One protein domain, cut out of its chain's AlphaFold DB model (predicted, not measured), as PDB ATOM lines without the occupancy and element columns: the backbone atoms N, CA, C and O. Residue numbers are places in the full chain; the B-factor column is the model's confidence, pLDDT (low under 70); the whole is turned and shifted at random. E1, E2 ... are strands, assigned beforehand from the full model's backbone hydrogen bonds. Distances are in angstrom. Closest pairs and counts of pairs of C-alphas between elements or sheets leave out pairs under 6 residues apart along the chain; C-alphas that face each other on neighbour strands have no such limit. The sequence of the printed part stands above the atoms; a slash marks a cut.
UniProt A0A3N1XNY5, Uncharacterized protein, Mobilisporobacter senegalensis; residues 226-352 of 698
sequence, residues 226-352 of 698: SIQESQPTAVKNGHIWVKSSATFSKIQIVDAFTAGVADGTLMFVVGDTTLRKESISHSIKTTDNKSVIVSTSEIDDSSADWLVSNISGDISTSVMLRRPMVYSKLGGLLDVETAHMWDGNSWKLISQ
ATOM      1  N   SER A 226     -79.739  -6.401 -72.070       97.75
ATOM      2  CA  SER A 226     -79.166  -7.266 -71.040       97.75
ATOM      3  C   SER A 226     -78.847  -6.443 -69.799       97.75
ATOM      4  O   SER A 226     -78.177  -5.417 -69.903       97.75
ATOM      5  N   ILE A 227     -79.286  -6.902 -68.629       97.50
ATOM      6  CA  ILE A 227     -78.995  -6.275 -67.333       97.50
ATOM      7  C   ILE A 227     -78.324  -7.333 -66.463       97.50
ATOM      8  O   ILE A 227     -78.990  -8.238 -65.965       97.50
ATOM      9  N   GLN A 228     -76.997  -7.286 -66.394       97.06
ATOM     10  CA  GLN A 228     -76.176  -8.262 -65.674       97.06
ATOM     11  C   GLN A 228     -74.737  -7.755 -65.525       97.06
ATOM     12  O   GLN A 228     -74.275  -6.945 -66.323       97.06
ATOM     13  N   GLU A 229     -73.988  -8.265 -64.549       94.88
ATOM     14  CA  GLU A 229     -72.600  -7.841 -64.293       94.88
ATOM     15  C   GLU A 229     -71.589  -8.334 -65.343       94.88
ATOM     16  O   GLU A 229     -70.571  -7.682 -65.596       94.88
ATOM     17  N   SER A 230     -71.843  -9.490 -65.961       96.56
ATOM     18  CA  SER A 230     -70.970 -10.081 -66.979       96.56
ATOM     19  C   SER A 230     -71.350  -9.624 -68.386       96.56
ATOM     20  O   SER A 230     -72.526  -9.446 -68.706       96.56
ATOM     21  N   GLN A 231     -70.349  -9.462 -69.254       97.19
ATOM     22  CA  GLN A 231     -70.585  -9.079 -70.645       97.19
ATOM     23  C   GLN A 231     -71.441 -10.144 -71.357       97.19
ATOM     24  O   GLN A 231     -71.028 -11.305 -71.417       97.19
ATOM     25  N   PRO A 232     -72.618  -9.785 -71.902       97.81
ATOM     26  CA  PRO A 232     -73.475 -10.713 -72.623       97.81
ATOM     27  C   PRO A 232     -72.939 -10.983 -74.033       97.81
ATOM     28  O   PRO A 232     -72.142 -10.225 -74.596       97.81
ATOM     29  N   THR A 233     -73.454 -12.049 -74.647       97.62
ATOM     30  CA  THR A 233     -73.306 -12.248 -76.093       97.62
ATOM     31  C   THR A 233     -74.184 -11.231 -76.821       97.62
ATOM     32  O   THR A 233     -75.362 -11.065 -76.499       97.62
ATOM     33  N   ALA A 234     -73.613 -10.514 -77.788       96.62
ATOM     34  CA  ALA A 234     -74.372  -9.568 -78.593       96.62
ATOM     35  C   ALA A 234     -75.437 -10.298 -79.432       96.62
ATOM     36  O   ALA A 234     -75.174 -11.367 -79.971       96.62
ATOM     37  N   VAL A 235     -76.637  -9.716 -79.541       94.69
ATOM     38  CA  VAL A 235     -77.777 -10.343 -80.235       94.69
ATOM     39  C   VAL A 235     -77.980  -9.699 -81.606       94.69
ATOM     40  O   VAL A 235     -78.085 -10.392 -82.609       94.69
ATOM     41  N   LYS A 236     -78.014  -8.362 -81.662       92.69
ATOM     42  CA  LYS A 236     -78.047  -7.567 -82.899       92.69
ATOM     43  C   LYS A 236     -77.507  -6.159 -82.641       92.69
ATOM     44  O   LYS A 236     -77.272  -5.792 -81.489       92.69
ATOM     45  N   ASN A 237     -77.304  -5.382 -83.707       93.06
ATOM     46  CA  ASN A 237     -76.941  -3.967 -83.602       93.06
ATOM     47  C   ASN A 237     -77.952  -3.208 -82.720       93.06
ATOM     48  O   ASN A 237     -79.154  -3.473 -82.795       93.06
ATOM     49  N   GLY A 238     -77.460  -2.308 -81.870       93.06
ATOM     50  CA  GLY A 238     -78.268  -1.579 -80.891       93.06
ATOM     51  C   GLY A 238     -78.594  -2.355 -79.608       93.06
ATOM     52  O   GLY A 238     -79.334  -1.834 -78.775       93.06
ATOM     53  N   HIS A 239     -78.055  -3.571 -79.412       96.50
ATOM     54  CA  HIS A 239     -78.143  -4.275 -78.125       96.50
ATOM     55  C   HIS A 239     -77.500  -3.415 -77.039       96.50
ATOM     56  O   HIS A 239     -76.318  -3.091 -77.143       96.50
ATOM     57  N   ILE A 240     -78.265  -3.071 -76.004       97.44
ATOM     58  CA  ILE A 240     -77.734  -2.420 -74.811       97.44
ATOM     59  C   ILE A 240     -77.442  -3.451 -73.727       97.44
ATOM     60  O   ILE A 240     -78.286  -4.269 -73.370       97.44
ATOM     61  N   TRP A 241     -76.251  -3.360 -73.157       98.06
ATOM     62  CA  TRP A 241     -75.871  -4.059 -71.945       98.06
ATOM     63  C   TRP A 241     -75.685  -3.051 -70.817       98.06
ATOM     64  O   TRP A 241     -74.783  -2.220 -70.880       98.06
ATOM     65  N   VAL A 242     -76.512  -3.142 -69.779       97.44
ATOM     66  CA  VAL A 242     -76.343  -2.405 -68.526       97.44
ATOM     67  C   VAL A 242     -75.637  -3.314 -67.528       97.44
ATOM     68  O   VAL A 242     -76.143  -4.381 -67.170       97.44
ATOM     69  N   LYS A 243     -74.447  -2.900 -67.098       95.06
ATOM     70  CA  LYS A 243     -73.619  -3.628 -66.144       95.06
ATOM     71  C   LYS A 243     -74.116  -3.362 -64.725       95.06
ATOM     72  O   LYS A 243     -73.635  -2.449 -64.060       95.06
ATOM     73  N   SER A 244     -75.126  -4.123 -64.320       93.88
ATOM     74  CA  SER A 244     -75.781  -3.995 -63.021       93.88
ATOM     75  C   SER A 244     -76.364  -5.331 -62.565       93.88
ATOM     76  O   SER A 244     -76.808  -6.139 -63.382       93.88
ATOM     77  N   SER A 245     -76.385  -5.546 -61.253       94.12
ATOM     78  CA  SER A 245     -77.093  -6.637 -60.572       94.12
ATOM     79  C   SER A 245     -78.473  -6.215 -60.050       94.12
ATOM     80  O   SER A 245     -79.202  -7.043 -59.501       94.12
ATOM     81  N   ALA A 246     -78.844  -4.940 -60.217       93.31
ATOM     82  CA  ALA A 246     -80.129  -4.415 -59.778       93.31
ATOM     83  C   ALA A 246     -81.290  -4.930 -60.640       93.31
ATOM     84  O   ALA A 246     -81.145  -5.210 -61.832       93.31
ATOM     85  N   THR A 247     -82.472  -5.009 -60.032       93.00
ATOM     86  CA  THR A 247     -83.722  -5.320 -60.724       93.00
ATOM     87  C   THR A 247     -84.512  -4.042 -60.976       93.00
ATOM     88  O   THR A 247     -84.634  -3.179 -60.108       93.00
ATOM     89  N   PHE A 248     -85.065  -3.921 -62.182       95.50
ATOM     90  CA  PHE A 248     -85.848  -2.762 -62.599       95.50
ATOM     91  C   PHE A 248     -87.271  -3.201 -62.925       95.50
ATOM     92  O   PHE A 248     -87.480  -4.152 -63.677       95.50
ATOM     93  N   SER A 249     -88.256  -2.508 -62.360       94.81
ATOM     94  CA  SER A 249     -89.680  -2.748 -62.620       94.81
ATOM     95  C   SER A 249     -90.173  -1.994 -63.854       94.81
ATOM     96  O   SER A 249     -91.232  -2.312 -64.398       94.81
ATOM     97  N   LYS A 250     -89.411  -0.990 -64.303       94.88
ATOM     98  CA  LYS A 250     -89.781  -0.106 -65.405       94.88
ATOM     99  C   LYS A 250     -88.565   0.297 -66.230       94.88
ATOM    100  O   LYS A 250     -87.505   0.590 -65.687       94.88
ATOM    101  N   ILE A 251     -88.758   0.376 -67.543       94.38
ATOM    102  CA  ILE A 251     -87.791   0.927 -68.493       94.38
ATOM    103  C   ILE A 251     -88.450   2.103 -69.214       94.38
ATOM    104  O   ILE A 251     -89.613   2.012 -69.610       94.38
ATOM    105  N   GLN A 252     -87.725   3.207 -69.380       93.94
ATOM    106  CA  GLN A 252     -88.191   4.379 -70.121       93.94
ATOM    107  C   GLN A 252     -87.119   4.875 -71.091       93.94
ATOM    108  O   GLN A 252     -85.936   4.842 -70.774       93.94
ATOM    109  N   ILE A 253     -87.548   5.373 -72.248       93.50
ATOM    110  CA  ILE A 253     -86.727   6.180 -73.155       93.50
ATOM    111  C   ILE A 253     -87.280   7.603 -73.066       93.50
ATOM    112  O   ILE A 253     -88.489   7.781 -73.225       93.50
ATOM    113  N   VAL A 254     -86.442   8.583 -72.728       90.06
ATOM    114  CA  VAL A 254     -86.883   9.954 -72.412       90.06
ATOM    115  C   VAL A 254     -85.917  11.006 -72.949       90.06
ATOM    116  O   VAL A 254     -84.728  10.731 -73.121       90.06
ATOM    117  N   ASP A 255     -86.416  12.231 -73.132       82.69
ATOM    118  CA  ASP A 255     -85.575  13.362 -73.545       82.69
ATOM    119  C   ASP A 255     -84.646  13.833 -72.436       82.69
ATOM    120  O   ASP A 255     -83.469  14.128 -72.647       82.69
ATOM    121  N   ALA A 256     -85.216  13.910 -71.238       76.69
ATOM    122  CA  ALA A 256     -84.592  14.384 -70.021       76.69
ATOM    123  C   ALA A 256     -85.308  13.777 -68.808       76.69
ATOM    124  O   ALA A 256     -86.414  13.234 -68.910       76.69
ATOM    125  N   PHE A 257     -84.694  13.900 -67.633       74.31
ATOM    126  CA  PHE A 257     -85.343  13.524 -66.379       74.31
ATOM    127  C   PHE A 257     -86.530  14.433 -66.084       74.31
ATOM    128  O   PHE A 257     -86.483  15.643 -66.301       74.31
ATOM    129  N   THR A 258     -87.565  13.855 -65.488       73.06
ATOM    130  CA  THR A 258     -88.682  14.601 -64.907       73.06
ATOM    131  C   THR A 258     -88.700  14.392 -63.396       73.06
ATOM    132  O   THR A 258     -88.288  13.345 -62.898       73.06
ATOM    133  N   ALA A 259     -89.190  15.378 -62.640       66.94
ATOM    134  CA  ALA A 259     -89.171  15.364 -61.172       66.94
ATOM    135  C   ALA A 259     -90.066  14.280 -60.512       66.94
ATOM    136  O   ALA A 259     -90.220  14.273 -59.296       66.94
ATOM    137  N   GLY A 260     -90.644  13.351 -61.281       79.50
ATOM    138  CA  GLY A 260     -91.574  12.318 -60.809       79.50
ATOM    139  C   GLY A 260     -91.224  10.893 -61.242       79.50
ATOM    140  O   GLY A 260     -92.103  10.033 -61.247       79.50
ATOM    141  N   VAL A 261     -89.978  10.624 -61.650       86.31
ATOM    142  CA  VAL A 261     -89.566   9.255 -61.998       86.31
ATOM    143  C   VAL A 261     -89.675   8.351 -60.765       86.31
ATOM    144  O   VAL A 261     -89.084   8.632 -59.723       86.31
ATOM    145  N   ALA A 262     -90.438   7.265 -60.906       92.25
ATOM    146  CA  ALA A 262     -90.657   6.284 -59.851       92.25
ATOM    147  C   ALA A 262     -89.393   5.467 -59.554       92.25
ATOM    148  O   ALA A 262     -88.579   5.206 -60.443       92.25
ATOM    149  N   ASP A 263     -89.266   5.016 -58.309       93.69
ATOM    150  CA  ASP A 263     -88.197   4.108 -57.902       93.69
ATOM    151  C   ASP A 263     -88.294   2.752 -58.629       93.69
ATOM    152  O   ASP A 263     -89.388   2.294 -58.963       93.69
ATOM    153  N   GLY A 264     -87.152   2.122 -58.910       94.75
ATOM    154  CA  GLY A 264     -87.060   0.908 -59.727       94.75
ATOM    155  C   GLY A 264     -87.083   1.154 -61.242       94.75
ATOM    156  O   GLY A 264     -87.289   0.207 -62.005       94.75
ATOM    157  N   THR A 265     -86.883   2.398 -61.696       96.31
ATOM    158  CA  THR A 265     -86.901   2.754 -63.126       96.31
ATOM    159  C   THR A 265     -85.490   2.833 -63.714       96.31
ATOM    160  O   THR A 265     -84.637   3.546 -63.186       96.31
ATOM    161  N   LEU A 266     -85.275   2.163 -64.849       96.44
ATOM    162  CA  LEU A 266     -84.123   2.346 -65.734       96.44
ATOM    163  C   LEU A 266     -84.492   3.313 -66.869       96.44
ATOM    164  O   LEU A 266     -85.518   3.143 -67.532       96.44
ATOM    165  N   MET A 267     -83.668   4.325 -67.107       94.94
ATOM    166  CA  MET A 267     -83.913   5.380 -68.089       94.94
ATOM    167  C   MET A 267     -82.816   5.411 -69.147       94.94
ATOM    168  O   MET A 267     -81.632   5.481 -68.826       94.94
ATOM    169  N   PHE A 268     -83.234   5.439 -70.405       95.00
ATOM    170  CA  PHE A 268     -82.413   5.711 -71.575       95.00
ATOM    171  C   PHE A 268     -82.657   7.156 -72.006       95.00
ATOM    172  O   PHE A 268     -83.659   7.459 -72.653       95.00
ATOM    173  N   VAL A 269     -81.765   8.055 -71.600       90.06
ATOM    174  CA  VAL A 269     -81.883   9.485 -71.888       90.06
ATOM    175  C   VAL A 269     -81.188   9.779 -73.208       90.06
ATOM    176  O   VAL A 269     -79.960   9.722 -73.283       90.06
ATOM    177  N   VAL A 270     -81.966  10.068 -74.249       87.69
ATOM    178  CA  VAL A 270     -81.466  10.235 -75.630       87.69
ATOM    179  C   VAL A 270     -81.326  11.705 -76.048       87.69
ATOM    180  O   VAL A 270     -80.876  11.999 -77.156       87.69
ATOM    181  N   GLY A 271     -81.654  12.646 -75.156       80.25
ATOM    182  CA  GLY A 271     -81.868  14.043 -75.538       80.25
ATOM    183  C   GLY A 271     -83.153  14.175 -76.354       80.25
ATOM    184  O   GLY A 271     -84.009  13.314 -76.283       80.25
ATOM    185  N   ASP A 272     -83.291  15.229 -77.148       77.81
ATOM    186  CA  ASP A 272     -84.512  15.494 -77.919       77.81
ATOM    187  C   ASP A 272     -84.987  14.290 -78.778       77.81
ATOM    188  O   ASP A 272     -84.376  13.977 -79.801       77.81
ATOM    189  N   THR A 273     -86.075  13.613 -78.380       79.75
ATOM    190  CA  THR A 273     -86.671  12.470 -79.108       79.75
ATOM    191  C   THR A 273     -87.335  12.861 -80.425       79.75
ATOM    192  O   THR A 273     -87.719  11.974 -81.200       79.75
ATOM    193  N   THR A 274     -87.466  14.158 -80.720       78.81
ATOM    194  CA  THR A 274     -87.830  14.612 -82.068       78.81
ATOM    195  C   THR A 274     -86.678  14.410 -83.053       78.81
ATOM    196  O   THR A 274     -86.917  14.168 -84.229       78.81
ATOM    197  N   LEU A 275     -85.430  14.376 -82.572       78.12
ATOM    198  CA  LEU A 275     -84.241  14.109 -83.381       78.12
ATOM    199  C   LEU A 275     -84.024  12.593 -83.518       78.12
ATOM    200  O   LEU A 275     -83.185  11.983 -82.849       78.12
ATOM    201  N   ARG A 276     -84.830  11.970 -84.383       85.50
ATOM    202  CA  ARG A 276     -84.811  10.527 -84.676       85.50
ATOM    203  C   ARG A 276     -84.701  10.247 -86.174       85.50
ATOM    204  O   ARG A 276     -84.993  11.101 -87.007       85.50
ATOM    205  N   LYS A 277     -84.300   9.019 -86.517       88.88
ATOM    206  CA  LYS A 277     -84.534   8.464 -87.859       88.88
ATOM    207  C   LYS A 277     -85.638   7.438 -87.760       88.88
ATOM    208  O   LYS A 277     -85.490   6.450 -87.045       88.88
ATOM    209  N   GLU A 278     -86.717   7.655 -88.484       90.50
ATOM    210  CA  GLU A 278     -87.853   6.749 -88.503       90.50
ATOM    211  C   GLU A 278     -88.215   6.415 -89.941       90.50
ATOM    212  O   GLU A 278     -88.253   7.281 -90.809       90.50
ATOM    213  N   SER A 279     -88.480   5.144 -90.203       90.00
ATOM    214  CA  SER A 279     -89.089   4.699 -91.447       90.00
ATOM    215  C   SER A 279     -90.152   3.660 -91.146       90.00
ATOM    216  O   SER A 279     -89.935   2.740 -90.357       90.00
ATOM    217  N   ILE A 280     -91.309   3.821 -91.774       90.25
ATOM    218  CA  ILE A 280     -92.417   2.871 -91.726       90.25
ATOM    219  C   ILE A 280     -92.771   2.563 -93.171       90.25
ATOM    220  O   ILE A 280     -92.919   3.479 -93.978       90.25
ATOM    221  N   SER A 281     -92.903   1.287 -93.514       90.56
ATOM    222  CA  SER A 281     -93.333   0.859 -94.843       90.56
ATOM    223  C   SER A 281     -94.296  -0.318 -94.765       90.56
ATOM    224  O   SER A 281     -94.151  -1.184 -93.905       90.56
ATOM    225  N   HIS A 282     -95.283  -0.348 -95.657       91.06
ATOM    226  CA  HIS A 282     -96.247  -1.438 -95.775       91.06
ATOM    227  C   HIS A 282     -96.661  -1.629 -97.236       91.06
ATOM    228  O   HIS A 282     -96.776  -0.663 -97.996       91.06
ATOM    229  N   SER A 283     -96.888  -2.879 -97.638       90.56
ATOM    230  CA  SER A 283     -97.384  -3.207 -98.976       90.56
ATOM    231  C   SER A 283     -98.907  -3.105 -99.020       90.56
ATOM    232  O   SER A 283     -99.589  -3.894 -98.375       90.56
ATOM    233  N   ILE A 284     -99.449  -2.226 -99.860       91.12
ATOM    234  CA  ILE A 284    -100.890  -2.168-100.150       91.12
ATOM    235  C   ILE A 284    -101.198  -2.768-101.524       91.12
ATOM    236  O   ILE A 284    -100.329  -2.852-102.397       91.12
ATOM    237  N   LYS A 285    -102.454  -3.172-101.729       93.81
ATOM    238  CA  LYS A 285    -102.973  -3.575-103.039       93.81
ATOM    239  C   LYS A 285    -103.622  -2.385-103.740       93.81
ATOM    240  O   LYS A 285    -104.474  -1.715-103.164       93.81
ATOM    241  N   THR A 286    -103.232  -2.137-104.984       90.62
ATOM    242  CA  THR A 286    -103.930  -1.214-105.886       90.62
ATOM    243  C   THR A 286    -105.265  -1.811-106.340       90.62
ATOM    244  O   THR A 286    -105.529  -3.003-106.169       90.62
ATOM    245  N   THR A 287    -106.117  -0.995-106.964       92.69
ATOM    246  CA  THR A 287    -107.415  -1.438-107.505       92.69
ATOM    247  C   THR A 287    -107.289  -2.474-108.628       92.69
ATOM    248  O   THR A 287    -108.214  -3.253-108.833       92.69
ATOM    249  N   ASP A 288    -106.142  -2.545-109.311       93.75
ATOM    250  CA  ASP A 288    -105.791  -3.602-110.273       93.75
ATOM    251  C   ASP A 288    -105.016  -4.776-109.631       93.75
ATOM    252  O   ASP A 288    -104.390  -5.576-110.327       93.75
ATOM    253  N   ASN A 289    -105.076  -4.902-108.299       90.56
ATOM    254  CA  ASN A 289    -104.512  -5.984-107.483       90.56
ATOM    255  C   ASN A 289    -102.970  -6.109-107.507       90.56
ATOM    256  O   ASN A 289    -102.403  -7.117-107.055       90.56
ATOM    257  N   LYS A 290    -102.262  -5.079-107.982       93.19
ATOM    258  CA  LYS A 290    -100.798  -4.991-107.890       93.19
ATOM    259  C   LYS A 290    -100.382  -4.571-106.484       93.19
ATOM    260  O   LYS A 290    -101.057  -3.788-105.825       93.19
ATOM    261  N   SER A 291     -99.265  -5.110-106.007       92.06
ATOM    262  CA  SER A 291     -98.683  -4.683-104.732       92.06
ATOM    263  C   SER A 291     -97.827  -3.435-104.946       92.06
ATOM    264  O   SER A 291     -96.956  -3.441-105.815       92.06
ATOM    265  N   VAL A 292     -98.047  -2.393-104.147       93.06
ATOM    266  CA  VAL A 292     -97.195  -1.196-104.087       93.06
ATOM    267  C   VAL A 292     -96.782  -0.932-102.645       93.06
ATOM    268  O   VAL A 292     -97.566  -1.138-101.720       93.06
ATOM    269  N   ILE A 293     -95.542  -0.487-102.448       91.56
ATOM    270  CA  ILE A 293     -95.027  -0.134-101.124       91.56
ATOM    271  C   ILE A 293     -95.383   1.322-100.849       91.56
ATOM    272  O   ILE A 293     -95.033   2.208-101.626       91.56
ATOM    273  N   VAL A 294     -96.061   1.562 -99.732       91.12
ATOM    274  CA  VAL A 294     -96.250   2.898 -99.167       91.12
ATOM    275  C   VAL A 294     -95.298   3.040 -97.996       91.12
ATOM    276  O   VAL A 294     -95.223   2.145 -97.154       91.12
ATOM    277  N   SER A 295     -94.573   4.155 -97.940       91.50
ATOM    278  CA  SER A 295     -93.628   4.424 -96.862       91.50
ATOM    279  C   SER A 295     -93.640   5.878 -96.416       91.50
ATOM    280  O   SER A 295     -93.803   6.782 -97.234       91.50
ATOM    281  N   THR A 296     -93.381   6.091 -95.132       90.31
ATOM    282  CA  THR A 296     -93.039   7.389 -94.546       90.31
ATOM    283  C   THR A 296     -91.632   7.309 -93.971       90.31
ATOM    284  O   THR A 296     -91.260   6.281 -93.402       90.31
ATOM    285  N   SER A 297     -90.849   8.376 -94.110       86.12
ATOM    286  CA  SER A 297     -89.508   8.459 -93.531       86.12
ATOM    287  C   SER A 297     -89.224   9.851 -92.980       86.12
ATOM    288  O   SER A 297     -89.444  10.837 -93.681       86.12
ATOM    289  N   GLU A 298     -88.683   9.910 -91.771       83.62
ATOM    290  CA  GLU A 298     -88.152  11.101 -91.106       83.62
ATOM    291  C   GLU A 298     -86.642  10.874 -90.937       83.62
ATOM    292  O   GLU A 298     -86.225   9.865 -90.362       83.62
ATOM    293  N   ILE A 299     -85.805  11.738 -91.520       68.62
ATOM    294  CA  ILE A 299     -84.336  11.601 -91.514       68.62
ATOM    295  C   ILE A 299     -83.731  12.918 -91.025       68.62
ATOM    296  O   ILE A 299     -83.027  13.597 -91.766       68.62
ATOM    297  N   ASP A 300     -84.018  13.285 -89.779       64.56
ATOM    298  CA  ASP A 300     -83.653  14.615 -89.269       64.56
ATOM    299  C   ASP A 300     -82.394  14.640 -88.399       64.56
ATOM    300  O   ASP A 300     -81.993  15.699 -87.918       64.56
ATOM    301  N   ASP A 301     -81.689  13.514 -88.232       70.12
ATOM    302  CA  ASP A 301     -80.486  13.529 -87.401       70.12
ATOM    303  C   ASP A 301     -79.400  12.529 -87.799       70.12
ATOM    304  O   ASP A 301     -79.496  11.338 -87.519       70.12
ATOM    305  N   SER A 302     -78.287  13.005 -88.364       73.69
ATOM    306  CA  SER A 302     -77.115  12.164 -88.643       73.69
ATOM    307  C   SER A 302     -76.520  11.491 -87.398       73.69
ATOM    308  O   SER A 302     -75.851  10.470 -87.550       73.69
ATOM    309  N   SER A 303     -76.777  12.017 -86.196       75.00
ATOM    310  CA  SER A 303     -76.285  11.486 -84.918       75.00
ATOM    311  C   SER A 303     -77.161  10.391 -84.292       75.00
ATOM    312  O   SER A 303     -76.736   9.769 -83.318       75.00
ATOM    313  N   ALA A 304     -78.343  10.098 -84.851       84.38
ATOM    314  CA  ALA A 304     -79.152   8.952 -84.435       84.38
ATOM    315  C   ALA A 304     -78.560   7.642 -84.989       84.38
ATOM    316  O   ALA A 304     -78.605   7.376 -86.199       84.38
ATOM    317  N   ASP A 305     -77.989   6.833 -84.097       88.44
ATOM    318  CA  ASP A 305     -77.255   5.603 -84.409       88.44
ATOM    319  C   ASP A 305     -77.633   4.396 -83.524       88.44
ATOM    320  O   ASP A 305     -77.215   3.270 -83.804       88.44
ATOM    321  N   TRP A 306     -78.474   4.586 -82.503       93.00
ATOM    322  CA  TRP A 306     -79.026   3.510 -81.688       93.00
ATOM    323  C   TRP A 306     -80.300   2.947 -82.324       93.00
ATOM    324  O   TRP A 306     -81.355   3.576 -82.301       93.00
ATOM    325  N   LEU A 307     -80.212   1.735 -82.877       92.25
ATOM    326  CA  LEU A 307     -81.349   1.023 -83.466       92.25
ATOM    327  C   LEU A 307     -82.297   0.486 -82.377       92.25
ATOM    328  O   LEU A 307     -82.097  -0.614 -81.859       92.25
ATOM    329  N   VAL A 308     -83.339   1.255 -82.045       92.44
ATOM    330  CA  VAL A 308     -84.321   0.905 -80.997       92.44
ATOM    331  C   VAL A 308     -85.441  -0.001 -81.497       92.44
ATOM    332  O   VAL A 308     -86.026  -0.769 -80.726       92.44
ATOM    333  N   SER A 309     -85.750   0.076 -82.788       90.56
ATOM    334  CA  SER A 309     -86.748  -0.776 -83.420       90.56
ATOM    335  C   SER A 309     -86.318  -1.157 -84.823       90.56
ATOM    336  O   SER A 309     -85.879  -0.315 -85.604       90.56
ATOM    337  N   ASN A 310     -86.431  -2.445 -85.125       89.44
ATOM    338  CA  ASN A 310     -86.299  -2.983 -86.470       89.44
ATOM    339  C   ASN A 310     -87.262  -4.161 -86.617       89.44
ATOM    340  O   ASN A 310     -86.934  -5.287 -86.221       89.44
ATOM    341  N   ILE A 311     -88.476  -3.883 -87.077       86.50
ATOM    342  CA  ILE A 311     -89.522  -4.876 -87.323       86.50
ATOM    343  C   ILE A 311     -89.576  -5.103 -88.831       86.50
ATOM    344  O   ILE A 311     -89.612  -4.147 -89.599       86.50
ATOM    345  N   SER A 312     -89.576  -6.366 -89.251       83.25
ATOM    346  CA  SER A 312     -89.758  -6.760 -90.651       83.25
ATOM    347  C   SER A 312     -90.987  -7.653 -90.767       83.25
ATOM    348  O   SER A 312     -91.238  -8.486 -89.896       83.25
ATOM    349  N   GLY A 313     -91.777  -7.443 -91.814       81.75
ATOM    350  CA  GLY A 313     -93.046  -8.128 -92.038       81.75
ATOM    351  C   GLY A 313     -93.952  -7.305 -92.944       81.75
ATOM    352  O   GLY A 313     -93.467  -6.439 -93.675       81.75
ATOM    353  N   ASP A 314     -95.264  -7.547 -92.857       79.69
ATOM    354  CA  ASP A 314     -96.263  -6.776 -93.603       79.69
ATOM    355  C   ASP A 314     -96.075  -5.280 -93.364       79.69
ATOM    356  O   ASP A 314     -96.004  -4.507 -94.316       79.69
ATOM    357  N   ILE A 315     -95.929  -4.882 -92.101       83.81
ATOM    358  CA  ILE A 315     -95.448  -3.557 -91.721       83.81
ATOM    359  C   ILE A 315     -93.982  -3.712 -91.326       83.81
ATOM    360  O   ILE A 315     -93.657  -4.450 -90.394       83.81
ATOM    361  N   SER A 316     -93.106  -3.005 -92.030       88.38
ATOM    362  CA  SER A 316     -91.697  -2.890 -91.672       88.38
ATOM    363  C   SER A 316     -91.439  -1.526 -91.046       88.38
ATOM    364  O   SER A 316     -91.827  -0.505 -91.616       88.38
ATOM    365  N   THR A 317     -90.795  -1.505 -89.880       89.56
ATOM    366  CA  THR A 317     -90.427  -0.275 -89.170       89.56
ATOM    367  C   THR A 317     -88.945  -0.280 -88.834       89.56
ATOM    368  O   THR A 317     -88.389  -1.300 -88.423       89.56
ATOM    369  N   SER A 318     -88.298   0.872 -88.970       91.00
ATOM    370  CA  SER A 318     -86.962   1.112 -88.438       91.00
ATOM    371  C   SER A 318     -86.954   2.440 -87.707       91.00
ATOM    372  O   SER A 318     -87.262   3.471 -88.300       91.00
ATOM    373  N   VAL A 319     -86.617   2.403 -86.420       91.44
ATOM    374  CA  VAL A 319     -86.505   3.590 -85.571       91.44
ATOM    375  C   VAL A 319     -85.109   3.605 -84.970       91.44
ATOM    376  O   VAL A 319     -84.687   2.634 -84.331       91.44
ATOM    377  N   MET A 320     -84.399   4.710 -85.172       92.38
ATOM    378  CA  MET A 320     -83.100   4.983 -84.577       92.38
ATOM    379  C   MET A 320     -83.163   6.253 -83.738       92.38
ATOM    380  O   MET A 320     -83.690   7.273 -84.181       92.38
ATOM    381  N   LEU A 321     -82.579   6.188 -82.548       91.94
ATOM    382  CA  LEU A 321     -82.402   7.318 -81.638       91.94
ATOM    383  C   LEU A 321     -80.908   7.599 -81.451       91.94
ATOM    384  O   LEU A 321     -80.053   6.834 -81.898       91.94
ATOM    385  N   ARG A 322     -80.570   8.697 -80.779       88.12
ATOM    386  CA  ARG A 322     -79.197   8.947 -80.317       88.12
ATOM    387  C   ARG A 322     -78.778   7.914 -79.274       88.12
ATOM    388  O   ARG A 322     -79.626   7.356 -78.576       88.12
ATOM    389  N   ARG A 323     -77.466   7.701 -79.121       88.75
ATOM    390  CA  ARG A 323     -76.933   6.893 -78.011       88.75
ATOM    391  C   ARG A 323     -77.464   7.422 -76.680       88.75
ATOM    392  O   ARG A 323     -77.277   8.608 -76.398       88.75
ATOM    393  N   PRO A 324     -78.091   6.571 -75.857       91.44
ATOM    394  CA  PRO A 324     -78.598   7.016 -74.581       91.44
ATOM    395  C   PRO A 324     -77.464   7.121 -73.567       91.44
ATOM    396  O   PRO A 324     -76.577   6.267 -73.514       91.44
ATOM    397  N   MET A 325     -77.559   8.111 -72.687       87.50
ATOM    398  CA  MET A 325     -76.984   7.972 -71.355       87.50
ATOM    399  C   MET A 325     -77.957   7.166 -70.492       87.50
ATOM    400  O   MET A 325     -79.176   7.344 -70.582       87.50
ATOM    401  N   VAL A 326     -77.428   6.249 -69.686       92.38
ATOM    402  CA  VAL A 326     -78.246   5.272 -68.962       92.38
ATOM    403  C   VAL A 326     -78.251   5.619 -67.490       92.38
ATOM    404  O   VAL A 326     -77.191   5.748 -66.886       92.38
ATOM    405  N   TYR A 327     -79.442   5.750 -66.922       91.19
ATOM    406  CA  TYR A 327     -79.635   6.129 -65.528       91.19
ATOM    407  C   TYR A 327     -80.557   5.156 -64.816       91.19
ATOM    408  O   TYR A 327     -81.460   4.583 -65.425       91.19
ATOM    409  N   SER A 328     -80.385   5.033 -63.509       92.50
ATOM    410  CA  SER A 328     -81.276   4.299 -62.621       92.50
ATOM    411  C   SER A 328     -81.866   5.221 -61.559       92.50
ATOM    412  O   SER A 328     -81.234   6.180 -61.119       92.50
ATOM    413  N   LYS A 329     -83.102   4.937 -61.141       89.75
ATOM    414  CA  LYS A 329     -83.704   5.496 -59.926       89.75
ATOM    415  C   LYS A 329     -83.916   4.355 -58.936       89.75
ATOM    416  O   LYS A 329     -84.805   3.538 -59.164       89.75
ATOM    417  N   LEU A 330     -83.085   4.266 -57.897       89.69
ATOM    418  CA  LEU A 330     -83.118   3.190 -56.897       89.69
ATOM    419  C   LEU A 330     -82.997   3.766 -55.481       89.69
ATOM    420  O   LEU A 330     -82.103   4.567 -55.212       89.69
ATOM    421  N   GLY A 331     -83.883   3.374 -54.564       87.12
ATOM    422  CA  GLY A 331     -83.915   3.911 -53.201       87.12
ATOM    423  C   GLY A 331     -84.095   5.433 -53.142       87.12
ATOM    424  O   GLY A 331     -83.616   6.075 -52.212       87.12
ATOM    425  N   GLY A 332     -84.721   6.039 -54.154       80.88
ATOM    426  CA  GLY A 332     -84.835   7.492 -54.283       80.88
ATOM    427  C   GLY A 332     -83.571   8.188 -54.805       80.88
ATOM    428  O   GLY A 332     -83.610   9.400 -55.034       80.88
ATOM    429  N   LEU A 333     -82.485   7.465 -55.079       79.69
ATOM    430  CA  LEU A 333     -81.258   8.001 -55.668       79.69
ATOM    431  C   LEU A 333     -81.305   7.885 -57.194       79.69
ATOM    432  O   LEU A 333     -81.614   6.822 -57.723       79.69
ATOM    433  N   LEU A 334     -81.045   8.993 -57.891       81.94
ATOM    434  CA  LEU A 334     -80.838   8.999 -59.341       81.94
ATOM    435  C   LEU A 334     -79.338   8.848 -59.600       81.94
ATOM    436  O   LEU A 334     -78.572   9.674 -59.106       81.94
ATOM    437  N   ASP A 335     -78.941   7.834 -60.359       81.56
ATOM    438  CA  ASP A 335     -77.534   7.509 -60.603       81.56
ATOM    439  C   ASP A 335     -77.289   7.152 -62.077       81.56
ATOM    440  O   ASP A 335     -78.210   6.726 -62.779       81.56
ATOM    441  N   VAL A 336     -76.061   7.349 -62.560       85.25
ATOM    442  CA  VAL A 336     -75.631   6.921 -63.900       85.25
ATOM    443  C   VAL A 336     -75.243   5.451 -63.828       85.25
ATOM    444  O   VAL A 336     -74.494   5.029 -62.952       85.25
ATOM    445  N   GLU A 337     -75.699   4.658 -64.788       90.00
ATOM    446  CA  GLU A 337     -75.311   3.261 -64.914       90.00
ATOM    447  C   GLU A 337     -74.175   3.087 -65.920       90.00
ATOM    448  O   GLU A 337     -74.068   3.803 -66.924       90.00
ATOM    449  N   THR A 338     -73.339   2.075 -65.678       90.00
ATOM    450  CA  THR A 338     -72.383   1.624 -66.688       90.00
ATOM    451  C   THR A 338     -73.127   0.827 -67.739       90.00
ATOM    452  O   THR A 338     -73.654  -0.245 -67.454       90.00
ATOM    453  N   ALA A 339     -73.155   1.332 -68.965       94.06
ATOM    454  CA  ALA A 339     -73.823   0.690 -70.074       94.06
ATOM    455  C   ALA A 339     -72.987   0.731 -71.350       94.06
ATOM    456  O   ALA A 339     -72.251   1.681 -71.630       94.06
ATOM    457  N   HIS A 340     -73.155  -0.313 -72.149       94.81
ATOM    458  CA  HIS A 340     -72.522  -0.484 -73.440       94.81
ATOM    459  C   HIS A 340     -73.584  -0.708 -74.511       94.81
ATOM    460  O   HIS A 340     -74.626  -1.301 -74.242       94.81
ATOM    461  N   MET A 341     -73.297  -0.286 -75.736       95.94
ATOM    462  CA  MET A 341     -74.096  -0.592 -76.917       95.94
ATOM    463  C   MET A 341     -73.265  -1.405 -77.899       95.94
ATOM    464  O   MET A 341     -72.111  -1.069 -78.170       95.94
ATOM    465  N   TRP A 342     -73.842  -2.467 -78.447       96.62
ATOM    466  CA  TRP A 342     -73.246  -3.205 -79.550       96.62
ATOM    467  C   TRP A 342     -73.458  -2.451 -80.864       96.62
ATOM    468  O   TRP A 342     -74.604  -2.241 -81.260       96.62
ATOM    469  N   ASP A 343     -72.372  -2.082 -81.547       91.69
ATOM    470  CA  ASP A 343     -72.404  -1.345 -82.825       91.69
ATOM    471  C   ASP A 343     -72.394  -2.249 -84.074       91.69
ATOM    472  O   ASP A 343     -72.277  -1.772 -85.201       91.69
ATOM    473  N   GLY A 344     -72.478  -3.569 -83.878       93.38
ATOM    474  CA  GLY A 344     -72.298  -4.575 -84.927       93.38
ATOM    475  C   GLY A 344     -70.940  -5.280 -84.870       93.38
ATOM    476  O   GLY A 344     -70.867  -6.440 -85.265       93.38
ATOM    477  N   ASN A 345     -69.912  -4.633 -84.311       95.31
ATOM    478  CA  ASN A 345     -68.536  -5.141 -84.278       95.31
ATOM    479  C   ASN A 345     -67.974  -5.288 -82.859       95.31
ATOM    480  O   ASN A 345     -67.196  -6.202 -82.591       95.31
ATOM    481  N   SER A 346     -68.308  -4.368 -81.955       95.19
ATOM    482  CA  SER A 346     -67.771  -4.331 -80.593       95.19
ATOM    483  C   SER A 346     -68.734  -3.659 -79.613       95.19
ATOM    484  O   SER A 346     -69.567  -2.835 -79.991       95.19
ATOM    485  N   TRP A 347     -68.596  -3.983 -78.327       94.94
ATOM    486  CA  TRP A 347     -69.281  -3.253 -77.263       94.94
ATOM    487  C   TRP A 347     -68.639  -1.874 -77.099       94.94
ATOM    488  O   TRP A 347     -67.458  -1.764 -76.765       94.94
ATOM    489  N   LYS A 348     -69.414  -0.817 -77.339       91.00
ATOM    490  CA  LYS A 348     -69.008   0.572 -77.114       91.00
ATOM    491  C   LYS A 348     -69.577   1.056 -75.795       91.00
ATOM    492  O   LYS A 348     -70.779   0.953 -75.584       91.00
ATOM    493  N   LEU A 349     -68.731   1.591 -74.922       86.81
ATOM    494  CA  LEU A 349     -69.183   2.271 -73.712       86.81
ATOM    495  C   LEU A 349     -70.033   3.486 -74.114       86.81
ATOM    496  O   LEU A 349     -69.555   4.351 -74.849       86.81
ATOM    497  N   ILE A 350     -71.285   3.528 -73.663       86.69
ATOM    498  CA  ILE A 350     -72.222   4.632 -73.940       86.69
ATOM    499  C   ILE A 350     -72.539   5.447 -72.687       86.69
ATOM    500  O   ILE A 350     -72.876   6.622 -72.780       86.69
ATOM    501  N   SER A 351     -72.404   4.828 -71.517       86.19
ATOM    502  CA  SER A 351     -72.675   5.421 -70.215       86.19
ATOM    503  C   SER A 351     -71.752   4.758 -69.206       86.19
ATOM    504  O   SER A 351     -71.522   3.553 -69.301       86.19
ATOM    505  N   GLN A 352     -71.206   5.507 -68.253       83.00
ATOM    506  CA  GLN A 352     -70.406   4.917 -67.186       83.00
ATOM    507  C   GLN A 352     -70.808   5.464 -65.828       83.00
ATOM    508  O   GLN A 352     -70.865   6.681 -65.636       83.00
TER     509      GLN A 352
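What this domain is: This is residues 226 to 352 of the 698 residues of an uncharacterized protein of Mobilisporobacter senegalensis (UniProt A0A3N1XNY5). Two small sheets, E2 E3 E8 E9 and E1 E10 E11, make a body at one end of the model, and a longer sheet of four strands, E5 E4 E7 E6, reaches away from them to make the other end. The hairpin of E4 and E5 goes farthest out, with Asp 288 in its turn, while the shorter hairpin of E6 and E7 lies nearer the body; before E1, residues 226 to 239 form a long loop with no named element. The printed part has 127 residues with 11 named strands, E1 to E11 in order along the chain, and no named helix; the class is all strand, though the strands hold 63 of the residues, under half. The body's sheets are mixed, in the order E2 E3 E8 E9, and antiparallel, in the order E1 E10 E11; the long sheet, E5 E4 E7 E6, is antiparallel. The whole is loose, with a radius of gyration of the C-alphas of 17.5 A, and elongated, with spans of 61 by 34 by 27 A.

Where its parts are: The printed part begins at Ser 226, and E1 covers residues 240 to 242, with C-alpha 240 at (-77.734, -2.420, -74.811). E2 is residues 250 to 254 and E3 residues 265 to 269. E4, residues 277 to 285, is 26.7 A long from first to last C-alpha, and its C-alpha 285 is at (-102.973, -3.575, -103.039). E5, residues 291 to 299, is 25.4 A long. E6 is residues 306 to 311, 14.6 A, and E7 residues 315 to 321, 19.8 A. E8 is residues 325 to 330, 16.4 A, and E9 residues 333 to 336. E10 is residues 339 to 342, and E11, residues 347 to 351, ends with C-alpha 351 at (-72.675, 5.421, -70.215).

How they stand to each other: Residues 226 to 227 form a short parallel pairing with residues 241 to 242 of E1. E1 is antiparallel to E10 at 156 degrees, with N 241 and O 340 2.8 A apart, within hydrogen-bond range. E10 and E11 form a hairpin at 144 degrees, with N 341 and O 348 at 2.8 A. In the strongly twisted sheet, E2 is an edge strand, parallel to E3 at 20 degrees, with N 268 and O 252 at 2.8 A. E3 and E8 are antiparallel at 160 degrees, with N 267 and O 327 at 2.8 A. E8 and E9 form a hairpin, with N 328 and O 335 at 2.9 A. E9 runs on into E10 across a break of 2 residues, at 38 degrees. The closest C-alphas of E8 and E11 are those of Met 325 and Ser 351, 5.1 A apart. In the long sheet, the hairpin E4 and E5 has N 298 and O 278 at 2.8 A. E4 and E7 are antiparallel at 174 degrees, with N 279 and O 318 at 2.8 A. The hairpin E6 and E7 has N 306 and O 321 at 2.8 A. The closest C-alphas of E6 and E10, those of Trp 306 and Met 341, are 8.0 A apart. E5 is apart from E8, E9, E10 and E11.

The domain as a whole: The two C-alphas farthest apart in the domain, those of Asp 288 and Gly 331, are 61.6 A apart. The printed part has no cut, and no link between its named strands is long. The longest of the short links, between E2 and E3, has 10 residues. The mean pLDDT of the printed part is 89.3; residue 259 and residues 299 to 300 are under 70.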